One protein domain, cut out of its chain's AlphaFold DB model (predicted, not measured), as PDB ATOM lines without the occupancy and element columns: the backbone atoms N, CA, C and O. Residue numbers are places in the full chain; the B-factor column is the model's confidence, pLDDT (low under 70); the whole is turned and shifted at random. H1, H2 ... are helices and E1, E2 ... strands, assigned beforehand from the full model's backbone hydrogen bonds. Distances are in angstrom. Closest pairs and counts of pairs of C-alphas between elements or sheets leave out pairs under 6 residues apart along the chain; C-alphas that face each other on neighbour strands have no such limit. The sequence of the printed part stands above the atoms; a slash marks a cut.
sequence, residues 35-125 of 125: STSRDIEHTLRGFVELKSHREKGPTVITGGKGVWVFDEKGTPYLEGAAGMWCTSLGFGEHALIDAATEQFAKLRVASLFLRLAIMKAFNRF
ATOM      1  N   SER A  35     155.109 181.975 118.864       88.38
ATOM      2  CA  SER A  35     155.831 181.508 120.064       88.38
ATOM      3  C   SER A  35     155.420 182.292 121.320       88.38
ATOM      4  O   SER A  35     155.103 181.705 122.353       88.38
ATOM      5  N   THR A  36     155.336 183.613 121.182       91.75
ATOM      6  CA  THR A  36     154.918 184.572 122.213       91.75
ATOM      7  C   THR A  36     153.476 184.333 122.670       91.75
ATOM      8  O   THR A  36     153.200 184.303 123.866       91.75
ATOM      9  N   SER A  37     152.544 184.125 121.737       91.69
ATOM     10  CA  SER A  37     151.134 183.870 122.071       91.69
ATOM     11  C   SER A  37     150.962 182.554 122.836       91.69
ATOM     12  O   SER A  37     150.264 182.523 123.846       91.69
ATOM     13  N   ARG A  38     151.655 181.489 122.410       91.06
ATOM     14  CA  ARG A  38     151.645 180.192 123.109       91.06
ATOM     15  C   ARG A  38     152.200 180.284 124.529       91.06
ATOM     16  O   ARG A  38     151.663 179.643 125.427       91.06
ATOM     17  N   ASP A  39     153.250 181.073 124.736       93.62
ATOM     18  CA  ASP A  39     153.809 181.319 126.068       93.62
ATOM     19  C   ASP A  39     152.772 181.966 126.998       93.62
ATOM     20  O   ASP A  39     152.464 181.414 128.053       93.62
ATOM     21  N   ILE A  40     152.144 183.057 126.547       94.00
ATOM     22  CA  ILE A  40     151.131 183.793 127.318       94.00
ATOM     23  C   ILE A  40     149.936 182.905 127.708       94.00
ATOM     24  O   ILE A  40     149.373 183.069 128.791       94.00
ATOM     25  N   GLU A  41     149.517 181.992 126.833       93.25
ATOM     26  CA  GLU A  41     148.327 181.161 127.054       93.25
ATOM     27  C   GLU A  41     148.582 179.919 127.909       93.25
ATOM     28  O   GLU A  41     147.658 179.426 128.562       93.25
ATOM     29  N   HIS A  42     149.807 179.388 127.899       93.69
ATOM     30  CA  HIS A  42     150.077 178.045 128.422       93.69
ATOM     31  C   HIS A  42     151.212 177.965 129.440       93.69
ATOM     32  O   HIS A  42     151.413 176.898 130.022       93.69
ATOM     33  N   THR A  43     151.931 179.057 129.698       92.88
ATOM     34  CA  THR A  43     153.083 179.044 130.605       92.88
ATOM     35  C   THR A  43     152.860 179.969 131.792       92.88
ATOM     36  O   THR A  43     152.628 181.167 131.655       92.88
ATOM     37  N   LEU A  44     152.996 179.415 132.997       94.25
ATOM     38  CA  LEU A  44     153.113 180.202 134.220       94.25
ATOM     39  C   LEU A  44     154.591 180.436 134.511       94.25
ATOM     40  O   LEU A  44     155.336 179.500 134.801       94.25
ATOM     41  N   ARG A  45     155.021 181.694 134.420       91.00
ATOM     42  CA  ARG A  45     156.422 182.070 134.609       91.00
ATOM     43  C   ARG A  45     156.725 182.403 136.067       91.00
ATOM     44  O   ARG A  45     156.000 183.158 136.709       91.00
ATOM     45  N   GLY A  46     157.835 181.859 136.565       91.62
ATOM     46  CA  GLY A  46     158.423 182.281 137.835       91.62
ATOM     47  C   GLY A  46     159.090 183.653 137.711       91.62
ATOM     48  O   GLY A  46     159.564 184.015 136.636       91.62
ATOM     49  N   PHE A  47     159.142 184.398 138.818       91.31
ATOM     50  CA  PHE A  47     159.857 185.680 138.936       91.31
ATOM     51  C   PHE A  47     159.385 186.816 138.005       91.31
ATOM     52  O   PHE A  47     160.136 187.754 137.753       91.31
ATOM     53  N   VAL A  48     158.135 186.781 137.528       93.31
ATOM     54  CA  VAL A  48     157.526 187.875 136.750       93.31
ATOM     55  C   VAL A  48     156.123 188.204 137.255       93.31
ATOM     56  O   VAL A  48     155.401 187.338 137.746       93.31
ATOM     57  N   GLU A  49     155.705 189.458 137.104       94.94
ATOM     58  CA  GLU A  49     154.319 189.848 137.354       94.94
ATOM     59  C   GLU A  49     153.419 189.369 136.203       94.94
ATOM     60  O   GLU A  49     153.526 189.848 135.072       94.94
ATOM     61  N   LEU A  50     152.500 188.441 136.493       94.38
ATOM     62  CA  LEU A  50     151.691 187.765 135.470       94.38
ATOM     63  C   LEU A  50     150.803 188.719 134.658       94.38
ATOM     64  O   LEU A  50     150.641 188.527 133.453       94.38
ATOM     65  N   LYS A  51     150.251 189.766 135.290       94.06
ATOM     66  CA  LYS A  51     149.414 190.751 134.590       94.06
ATOM     67  C   LYS A  51     150.231 191.525 133.558       94.06
ATOM     68  O   LYS A  51     149.878 191.527 132.381       94.06
ATOM     69  N   SER A  52     151.346 192.124 133.982       94.06
ATOM     70  CA  SER A  52     152.214 192.869 133.066       94.06
ATOM     71  C   SER A  52     152.803 191.966 131.980       94.06
ATOM     72  O   SER A  52     152.951 192.414 130.844       94.06
ATOM     73  N   HIS A  53     153.106 190.707 132.298       94.06
ATOM     74  CA  HIS A  53     153.611 189.744 131.325       94.06
ATOM     75  C   HIS A  53     152.585 189.422 130.230       94.06
ATOM     76  O   HIS A  53     152.947 189.373 129.060       94.06
ATOM     77  N   ARG A  54     151.299 189.284 130.577       93.06
ATOM     78  CA  ARG A  54     150.222 189.068 129.595       93.06
ATOM     79  C   ARG A  54     150.048 190.244 128.631       93.06
ATOM     80  O   ARG A  54     149.667 190.034 127.487       93.06
ATOM     81  N   GLU A  55     150.306 191.464 129.097       93.38
ATOM     82  CA  GLU A  55     150.173 192.691 128.300       93.38
ATOM     83  C   GLU A  55     151.398 192.953 127.410       93.38
ATOM     84  O   GLU A  55     151.245 193.347 126.257       93.38
ATOM     85  N   LYS A  56     152.613 192.744 127.936       92.56
ATOM     86  CA  LYS A  56     153.876 193.043 127.232       92.56
ATOM     87  C   LYS A  56     154.416 191.869 126.415       92.56
ATOM     88  O   LYS A  56     155.133 192.088 125.444       92.56
ATOM     89  N   GLY A  57     154.081 190.646 126.814       91.88
ATOM     90  CA  GLY A  57     154.627 189.413 126.262       91.88
ATOM     91  C   GLY A  57     156.087 189.141 126.654       91.88
ATOM     92  O   GLY A  57     156.759 189.983 127.261       91.88
ATOM     93  N   PRO A  58     156.587 187.932 126.357       94.50
ATOM     94  CA  PRO A  58     158.005 187.591 126.449       94.50
ATOM     95  C   PRO A  58     158.852 188.241 125.347       94.50
ATOM     96  O   PRO A  58     158.388 188.510 124.243       94.50
ATOM     97  N   THR A  59     160.152 188.353 125.613       93.81
ATOM     98  CA  THR A  59     161.170 188.382 124.559       93.81
ATOM     99  C   THR A  59     161.614 186.949 124.283       93.81
ATOM    100  O   THR A  59     162.042 186.247 125.200       93.81
ATOM    101  N   VAL A  60     161.510 186.501 123.033       94.62
ATOM    102  CA  VAL A  60     161.894 185.142 122.636       94.62
ATOM    103  C   VAL A  60     163.347 185.134 122.173       94.62
ATOM    104  O   VAL A  60     163.696 185.794 121.195       94.62
ATOM    105  N   ILE A  61     164.187 184.379 122.881       95.50
ATOM    106  CA  ILE A  61     165.600 184.162 122.550       95.50
ATOM    107  C   ILE A  61     165.727 182.883 121.716       95.50
ATOM    108  O   ILE A  61     165.193 181.843 122.096       95.50
ATOM    109  N   THR A  62     166.429 182.957 120.586       95.56
ATOM    110  CA  THR A  62     166.549 181.860 119.609       95.56
ATOM    111  C   THR A  62     167.926 181.208 119.581       95.56
ATOM    112  O   THR A  62     168.057 180.072 119.128       95.56
ATOM    113  N   GLY A  63     168.957 181.886 120.086       94.25
ATOM    114  CA  GLY A  63     170.310 181.345 120.121       94.25
ATOM    115  C   GLY A  63     171.274 182.188 120.944       94.25
ATOM    116  O   GLY A  63     170.922 183.252 121.454       94.25
ATOM    117  N   GLY A  64     172.514 181.712 121.053       95.25
ATOM    118  CA  GLY A  64     173.591 182.412 121.743       95.25
ATOM    119  C   GLY A  64     174.973 181.975 121.267       95.25
ATOM    120  O   GLY A  64     175.142 180.874 120.744       95.25
ATOM    121  N   LYS A  65     175.958 182.863 121.428       95.31
ATOM    122  CA  LYS A  65     177.366 182.636 121.084       95.31
ATOM    123  C   LYS A  65     178.277 183.432 122.018       95.31
ATOM    124  O   LYS A  65     178.211 184.662 122.054       95.31
ATOM    125  N   GLY A  66     179.167 182.745 122.728       94.19
ATOM    126  CA  GLY A  66     180.033 183.371 123.728       94.19
ATOM    127  C   GLY A  66     179.195 184.028 124.826       94.19
ATOM    128  O   GLY A  66     178.382 183.361 125.452       94.19
ATOM    129  N   VAL A  67     179.353 185.336 125.030       95.62
ATOM    130  CA  VAL A  67     178.598 186.116 126.036       95.62
ATOM    131  C   VAL A  67     177.303 186.750 125.498       95.62
ATOM    132  O   VAL A  67     176.660 187.537 126.188       95.62
ATOM    133  N   TRP A  68     176.925 186.449 124.254       96.81
ATOM    134  CA  TRP A  68     175.789 187.075 123.573       96.81
ATOM    135  C   TRP A  68     174.630 186.107 123.374       96.81
ATOM    136  O   TRP A  68     174.841 184.931 123.066       96.81
ATOM    137  N   VAL A  69     173.410 186.636 123.456       97.06
ATOM    138  CA  VAL A  69     172.166 185.958 123.063       97.06
ATOM    139  C   VAL A  69     171.424 186.768 122.002       97.06
ATOM    140  O   VAL A  69     171.608 187.980 121.906       97.06
ATOM    141  N   PHE A  70     170.599 186.102 121.199       97.19
ATOM    142  CA  PHE A  70     169.914 186.703 120.053       97.19
ATOM    143  C   PHE A  70     168.409 186.443 120.119       97.19
ATOM    144  O   PHE A  70     167.990 185.318 120.399       97.19
ATOM    145  N   ASP A  71     167.596 187.467 119.857       96.25
ATOM    146  CA  ASP A  71     166.139 187.309 119.754       96.25
ATOM    147  C   ASP A  71     165.687 186.759 118.385       96.25
ATOM    148  O   ASP A  71     166.494 186.506 117.491       96.25
ATOM    149  N   GLU A  72     164.378 186.565 118.202       94.56
ATOM    150  CA  GLU A  72     163.777 186.144 116.920       94.56
ATOM    151  C   GLU A  72     164.047 187.110 115.751       94.56
ATOM    152  O   GLU A  72     163.932 186.713 114.592       94.56
ATOM    153  N   LYS A  73     164.419 188.367 116.024       94.31
ATOM    154  CA  LYS A  73     164.766 189.376 115.011       94.31
ATOM    155  C   LYS A  73     166.274 189.433 114.739       94.31
ATOM    156  O   LYS A  73     166.703 190.210 113.890       94.31
ATOM    157  N   GLY A  74     167.075 188.631 115.443       95.50
ATOM    158  CA  GLY A  74     168.533 188.635 115.360       95.50
ATOM    159  C   GLY A  74     169.201 189.767 116.145       95.50
ATOM    160  O   GLY A  74     170.398 189.994 115.970       95.50
ATOM    161  N   THR A  75     168.469 190.477 117.007       96.94
ATOM    162  CA  THR A  75     169.041 191.535 117.849       96.94
ATOM    163  C   THR A  75     169.967 190.907 118.891       96.94
ATOM    164  O   THR A  75     169.518 190.018 119.621       96.94
ATOM    165  N   PRO A  76     171.240 191.335 118.993       97.12
ATOM    166  CA  PRO A  76     172.158 190.826 120.001       97.12
ATOM    167  C   PRO A  76     171.941 191.503 121.359       97.12
ATOM    168  O   PRO A  76     171.836 192.727 121.448       97.12
ATOM    169  N   TYR A  77     171.980 190.713 122.427       96.75
ATOM    170  CA  TYR A  77     171.963 191.171 123.814       96.75
ATOM    171  C   TYR A  77     173.176 190.612 124.550       96.75
ATOM    172  O   TYR A  77     173.475 189.418 124.448       96.75
ATOM    173  N   LEU A  78     173.874 191.474 125.291       96.19
ATOM    174  CA  LEU A  78     174.934 191.035 126.190       96.19
ATOM    175  C   LEU A  78     174.281 190.374 127.398       96.19
ATOM    176  O   LEU A  78     173.525 191.014 128.132       96.19
ATOM    177  N   GLU A  79     174.578 189.103 127.613       94.44
ATOM    178  CA  GLU A  79     174.015 188.354 128.722       94.44
ATOM    179  C   GLU A  79     174.965 188.478 129.922       94.44
ATOM    180  O   GLU A  79     175.961 187.773 130.060       94.44
ATOM    181  N   GLY A  80     174.705 189.491 130.753       92.69
ATOM    182  CA  GLY A  80     175.565 189.832 131.892       92.69
ATOM    183  C   GLY A  80     175.336 188.973 133.138       92.69
ATOM    184  O   GLY A  80     176.154 189.005 134.053       92.69
ATOM    185  N   ALA A  81     174.229 188.226 133.197       91.69
ATOM    186  CA  ALA A  81     173.869 187.409 134.352       91.69
ATOM    187  C   ALA A  81     174.291 185.937 134.207       91.69
ATOM    188  O   ALA A  81     173.969 185.144 135.087       91.69
ATOM    189  N   ALA A  82     174.997 185.556 133.141       91.12
ATOM    190  CA  ALA A  82     175.380 184.180 132.812       91.12
ATOM    191  C   ALA A  82     174.199 183.179 132.855       91.12
ATOM    192  O   ALA A  82     174.342 182.061 133.354       91.12
ATOM    193  N   GLY A  83     173.009 183.557 132.384       86.75
ATOM    194  CA  GLY A  83     171.826 182.694 132.312       86.75
ATOM    195  C   GLY A  83     171.312 182.282 133.691       86.75
ATOM    196  O   GLY A  83     171.024 181.111 133.911       86.75
ATOM    197  N   MET A  84     171.242 183.227 134.633       92.56
ATOM    198  CA  MET A  84     171.089 182.970 136.076       92.56
ATOM    199  C   MET A  84     172.300 182.232 136.666       92.56
ATOM    200  O   MET A  84     172.181 181.180 137.293       92.56
ATOM    201  N   TRP A  85     173.477 182.819 136.467       93.06
ATOM    202  CA  TRP A  85     174.752 182.456 137.091       93.06
ATOM    203  C   TRP A  85     175.234 181.027 136.799       93.06
ATOM    204  O   TRP A  85     176.054 180.493 137.543       93.06
ATOM    205  N   CYS A  86     174.749 180.395 135.727       90.69
ATOM    206  CA  CYS A  86     175.060 178.998 135.403       90.69
ATOM    207  C   CYS A  86     175.961 178.830 134.168       90.69
ATOM    208  O   CYS A  86     176.656 177.825 134.028       90.69
ATOM    209  N   THR A  87     176.013 179.827 133.289       92.44
ATOM    210  CA  THR A  87     176.643 179.732 131.966       92.44
ATOM    211  C   THR A  87     178.104 180.190 132.020       92.44
ATOM    212  O   THR A  87     178.491 181.180 131.407       92.44
ATOM    213  N   SER A  88     178.941 179.473 132.779       91.38
ATOM    214  CA  SER A  88     180.347 179.867 133.011       91.38
ATOM    215  C   SER A  88     181.235 179.797 131.759       91.38
ATOM    216  O   SER A  88     182.200 180.546 131.655       91.38
ATOM    217  N   LEU A  89     180.913 178.916 130.805       92.31
ATOM    218  CA  LEU A  89     181.655 178.746 129.545       92.31
ATOM    219  C   LEU A  89     181.041 179.529 128.370       92.31
ATOM    220  O   LEU A  89     181.497 179.411 127.236       92.31
ATOM    221  N   GLY A  90     180.012 180.342 128.626       92.19
ATOM    222  CA  GLY A  90     179.256 181.019 127.576       92.19
ATOM    223  C   GLY A  90     178.344 180.082 126.772       92.19
ATOM    224  O   GLY A  90     178.202 178.891 127.053       92.19
ATOM    225  N   PHE A  91     177.681 180.654 125.771       94.06
ATOM    226  CA  PHE A  91     176.743 179.963 124.893       94.06
ATOM    227  C   PHE A  91     177.449 179.389 123.656       94.06
ATOM    228  O   PHE A  91     178.285 180.056 123.043       94.06
ATOM    229  N   GLY A  92     177.055 178.179 123.247       89.44
ATOM    230  CA  GLY A  92     177.536 177.546 122.011       89.44
ATOM    231  C   GLY A  92     178.797 176.686 122.155       89.44
ATOM    232  O   GLY A  92     179.502 176.488 121.169       89.44
ATOM    233  N   GLU A  93     179.090 176.172 123.352       91.62
ATOM    234  CA  GLU A  93     180.250 175.303 123.584       91.62
ATOM    235  C   GLU A  93     180.032 173.888 123.016       91.62
ATOM    236  O   GLU A  93     179.331 173.056 123.602       91.62
ATOM    237  N   HIS A  94     180.645 173.605 121.865       91.75
ATOM    238  CA  HIS A  94     180.480 172.335 121.153       91.75
ATOM    239  C   HIS A  94     181.031 171.134 121.925       91.75
ATOM    240  O   HIS A  94     180.427 170.063 121.870       91.75
ATOM    241  N   ALA A  95     182.106 171.299 122.704       91.25
ATOM    242  CA  ALA A  95     182.673 170.191 123.470       91.25
ATOM    243  C   ALA A  95     181.667 169.611 124.484       91.25
ATOM    244  O   ALA A  95     181.604 168.394 124.674       91.25
ATOM    245  N   LEU A  96     180.836 170.464 125.098       91.25
ATOM    246  CA  LEU A  96     179.768 170.030 126.005       91.25
ATOM    247  C   LEU A  96     178.645 169.297 125.266       91.25
ATOM    248  O   LEU A  96     178.136 168.289 125.761       91.25
ATOM    249  N   ILE A  97     178.268 169.789 124.083       92.25
ATOM    250  CA  ILE A  97     177.230 169.176 123.242       92.25
ATOM    251  C   ILE A  97     177.666 167.774 122.810       92.25
ATOM    252  O   ILE A  97     176.886 166.825 122.927       92.25
ATOM    253  N   ASP A  98     178.914 167.626 122.371       93.44
ATOM    254  CA  ASP A  98     179.469 166.350 121.924       93.44
ATOM    255  C   ASP A  98     179.542 165.343 123.075       93.44
ATOM    256  O   ASP A  98     179.085 164.207 122.935       93.44
ATOM    257  N   ALA A  99     180.033 165.767 124.244       91.62
ATOM    258  CA  ALA A  99     180.104 164.921 125.433       91.62
ATOM    259  C   ALA A  99     178.713 164.445 125.897       91.62
ATOM    260  O   ALA A  99     178.524 163.261 126.192       91.62
ATOM    261  N   ALA A 100     177.719 165.341 125.920       92.00
ATOM    262  CA  ALA A 100     176.343 164.996 126.275       92.00
ATOM    263  C   ALA A 100     175.711 164.043 125.251       92.00
ATOM    264  O   ALA A 100     175.081 163.054 125.629       92.00
ATOM    265  N   THR A 101     175.920 164.298 123.958       94.50
ATOM    266  CA  THR A 101     175.404 163.462 122.865       94.50
ATOM    267  C   THR A 101     176.001 162.059 122.913       94.50
ATOM    268  O   THR A 101     175.266 161.071 122.844       94.50
ATOM    269  N   GLU A 102     177.317 161.949 123.103       92.62
ATOM    270  CA  GLU A 102     178.012 160.668 123.236       92.62
ATOM    271  C   GLU A 102     177.475 159.867 124.431       92.62
ATOM    272  O   GLU A 102     177.218 158.663 124.318       92.62
ATOM    273  N   GLN A 103     177.258 160.525 125.573       91.94
ATOM    274  CA  GLN A 103     176.718 159.874 126.763       91.94
ATOM    275  C   GLN A 103     175.254 159.456 126.571       91.94
ATOM    276  O   GLN A 103     174.901 158.325 126.899       91.94
ATOM    277  N   PHE A 104     174.404 160.308 125.996       94.25
ATOM    278  CA  PHE A 104     172.997 159.990 125.737       94.25
ATOM    279  C   PHE A 104     172.792 158.905 124.680       94.25
ATOM    280  O   PHE A 104     171.779 158.201 124.731       94.25
ATOM    281  N   ALA A 105     173.734 158.732 123.751       93.12
ATOM    282  CA  ALA A 105     173.733 157.607 122.821       93.12
ATOM    283  C   ALA A 105     174.041 156.273 123.523       93.12
ATOM    284  O   ALA A 105     173.522 155.234 123.122       93.12
ATOM    285  N   LYS A 106     174.858 156.295 124.584       90.31
ATOM    286  CA  LYS A 106     175.244 155.099 125.350       90.31
ATOM    287  C   LYS A 106     174.229 154.743 126.434       90.31
ATOM    288  O   LYS A 106     173.816 153.595 126.541       90.31
ATOM    289  N   LEU A 107     173.882 155.714 127.277       88.69
ATOM    290  CA  LEU A 107     173.027 155.534 128.445       88.69
ATOM    291  C   LEU A 107     172.493 156.890 128.915       88.69
ATOM    292  O   LEU A 107     173.224 157.688 129.503       88.69
ATOM    293  N   ARG A 108     171.199 157.134 128.680       87.75
ATOM    294  CA  ARG A 108     170.546 158.409 129.027       87.75
ATOM    295  C   ARG A 108     170.304 158.578 130.516       87.75
ATOM    296  O   ARG A 108     170.445 159.674 131.044       87.75
ATOM    297  N   VAL A 109     169.916 157.494 131.174       89.19
ATOM    298  CA  VAL A 109     169.621 157.486 132.600       89.19
ATOM    299  C   VAL A 109     169.963 156.123 133.174       89.19
ATOM    300  O   VAL A 109     169.634 155.087 132.599       89.19
ATOM    301  N   ALA A 110     170.625 156.135 134.319       86.12
ATOM    302  CA  ALA A 110     170.719 154.998 135.212       86.12
ATOM    303  C   ALA A 110     170.827 155.529 136.639       86.12
ATOM    304  O   ALA A 110     171.400 156.592 136.881       86.12
ATOM    305  N   SER A 111     170.237 154.796 137.574       86.88
ATOM    306  CA  SER A 111     170.329 155.131 138.986       86.88
ATOM    307  C   SER A 111     171.671 154.664 139.538       86.88
ATOM    308  O   SER A 111     172.110 153.555 139.244       86.88
ATOM    309  N   LEU A 112     172.292 155.492 140.377       82.56
ATOM    310  CA  LEU A 112     173.455 155.093 141.178       82.56
ATOM    311  C   LEU A 112     173.049 154.301 142.438       82.56
ATOM    312  O   LEU A 112     173.901 153.909 143.236       82.56
ATOM    313  N   PHE A 113     171.750 154.059 142.637       82.69
ATOM    314  CA  PHE A 113     171.246 153.177 143.685       82.69
ATOM    315  C   PHE A 113     171.724 151.732 143.446       82.69
ATOM    316  O   PHE A 113     171.750 151.272 142.309       82.69
ATOM    317  N   LEU A 114     172.089 151.020 144.523       64.88
ATOM    318  CA  LEU A 114     172.658 149.657 144.512       64.88
ATOM    319  C   LEU A 114     173.967 149.498 143.708       64.88
ATOM    320  O   LEU A 114     173.955 148.875 142.663       64.88
ATOM    321  N   ARG A 115     175.116 149.983 144.215       71.06
ATOM    322  CA  ARG A 115     176.495 149.692 143.720       71.06
ATOM    323  C   ARG A 115     176.674 149.609 142.180       71.06
ATOM    324  O   ARG A 115     177.553 148.893 141.704       71.06
ATOM    325  N   LEU A 116     175.884 150.346 141.399       72.12
ATOM    326  CA  LEU A 116     176.039 150.464 139.952       72.12
ATOM    327  C   LEU A 116     176.960 151.649 139.663       72.12
ATOM    328  O   LEU A 116     176.723 152.760 140.132       72.12
ATOM    329  N   ALA A 117     178.018 151.409 138.892       73.75
ATOM    330  CA  ALA A 117     178.946 152.447 138.463       73.75
ATOM    331  C   ALA A 117     178.720 152.771 136.983       73.75
ATOM    332  O   ALA A 117     178.731 151.881 136.133       73.75
ATOM    333  N   ILE A 118     178.550 154.055 136.668       72.06
ATOM    334  CA  ILE A 118     178.443 154.556 135.295       72.06
ATOM    335  C   ILE A 118     179.780 155.216 134.962       72.06
ATOM    336  O   ILE A 118     180.006 156.381 135.277       72.06
ATOM    337  N   MET A 119     180.700 154.463 134.364       65.12
ATOM    338  CA  MET A 119     182.020 154.974 133.985       65.12
ATOM    339  C   MET A 119     182.262 154.780 132.494       65.12
ATOM    340  O   MET A 119     182.417 153.653 132.026       65.12
ATOM    341  N   LYS A 120     182.316 155.899 131.759       56.91
ATOM    342  CA  LYS A 120     183.032 156.013 130.473       56.91
ATOM    343  C   LYS A 120     183.283 157.447 129.974       56.91
ATOM    344  O   LYS A 120     183.836 157.591 128.892       56.91
ATOM    345  N   ALA A 121     182.927 158.489 130.730       52.94
ATOM    346  CA  ALA A 121     183.053 159.878 130.266       52.94
ATOM    347  C   ALA A 121     184.323 160.620 130.742       52.94
ATOM    348  O   ALA A 121     184.621 161.687 130.223       52.94
ATOM    349  N   PHE A 122     185.090 160.084 131.700       50.97
ATOM    350  CA  PHE A 122     186.145 160.858 132.383       50.97
ATOM    351  C   PHE A 122     187.536 160.818 131.720       50.97
ATOM    352  O   PHE A 122     188.481 161.359 132.267       50.97
ATOM    353  N   ASN A 123     187.703 160.177 130.559       54.44
ATOM    354  CA  ASN A 123     189.038 159.975 129.967       54.44
ATOM    355  C   ASN A 123     189.414 161.013 128.891       54.44
ATOM    356  O   ASN A 123     190.214 160.707 128.008       54.44
ATOM    357  N   ARG A 124     188.775 162.192 128.894       58.34
ATOM    358  CA  ARG A 124     188.903 163.194 127.818       58.34
ATOM    359  C   ARG A 124     189.254 164.609 128.305       58.34
ATOM    360  O   ARG A 124     189.290 165.515 127.479       58.34
ATOM    361  N   PHE A 125     189.549 164.761 129.597       48.69
ATOM    362  CA  PHE A 125     190.082 165.974 130.224       48.69
ATOM    363  C   PHE A 125     191.252 165.619 131.136       48.69
ATOM    364  O   PHE A 125     191.182 164.535 131.760       48.69
TER     365      PHE A 125
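This is residues 35 to 125 of the 125 residues of the protein "Aminotransferase class III" of Caballeronia sordidicola (UniProt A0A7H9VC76). A small three-stranded sheet, the meander E1 E2 E3, lies between two ends of a long, open chain: on one side a pair of short helices, H1 and H2, side by side and running opposite ways, and on the other the longer helix H4, which leads away from the sheet. Little H3 lies between the sheet and H4 along the chain, and after H4 a long tail without a named element turns back, its residues 111 to 117 sticking out. The printed part has 91 residues with four named helices and three named strands, in the order H1 H2 E1 E2 E3 H3 H4; the sheet's order is E1 - E2 - E3, all antiparallel. The class is mixed, helices and strands, with 44 residues in named elements, under half of the printed part. The whole is only just extended, close to loose, with a radius of gyration of the C-alphas of 18.4 A, and its C-alphas span 52 by 30 by 22 A.

Begin at the sheet, with E1 at residues 61 to 65, E2 at residues 68 to 71 and E3 at residues 76 to 78; it is a meander, each strand the antiparallel neighbour of the one before. E1 and E2 form a hairpin at 156 degrees between their directions; look for N 62 and O 70, 2.8 A apart, and N 70 and O 63, 2.9 A apart, both within hydrogen-bond range. C-alphas 64 and 69 face each other across this pair at 4.0 A. E2 and E3 form a second hairpin, at 139 degrees, where N 77 and O 69 are within hydrogen-bond range at 2.8 A. E2 is the inner strand, and E1 and E3 are the edge strands. Before the sheet, find H1 at residues 35 to 42 and H2 at residues 50 to 56. They are close but not clearly touching, with the C-alphas of Ile 40 and Arg 54 closest at 5.8 A, and they run opposite ways at a shallow tilt of 25 degrees. After the sheet come H3, residues 82 to 85, and H4, residues 94 to 106, which are apart. None of the four helices is on the sheet, and H1 and H4 are apart, as are H2 and H4. In H1, H2 and H4 every O i to N i+4 pair is within hydrogen-bond range; H3 is too short for such a pair, and its one O i to N i+3 pair is within range.

Find C-alpha 61 at (165.600, 184.162, 122.550), where E1 begins; from there it runs 12.0 A to C-alpha 65. E2 measures 10.4 A from C-alpha 68 to 71, and E3 6.8 A from 76 to 78. Go back to C-alpha 35 at (155.831, 181.508, 120.064) for the start of H1, which is 10.7 A long; H2 is 10.0 A long. H3 covers 4.7 A. H4, the longest helix with 13 residues, runs 18.5 A to C-alpha 106 at (175.244, 155.099, 125.350).

The two C-alphas farthest apart are those of Glu 55 and Arg 115, at 52.7 A, and the outline is elongated. The printed part has no cut and ends at residue 125, the chain's last. No link between named elements is long: H1 to H2 and H3 to H4 are short, and the other four are tight. Look along residues 107 to 125 for the long stretch with no named element; its C-alphas lie 18 to 31 A from the mean of all C-alphas, and residues 111 to 117 stand free. The mean pLDDT of the printed part is 88.6, and the model's confidence is under 70 at residue 114 and at residues 119 to 125.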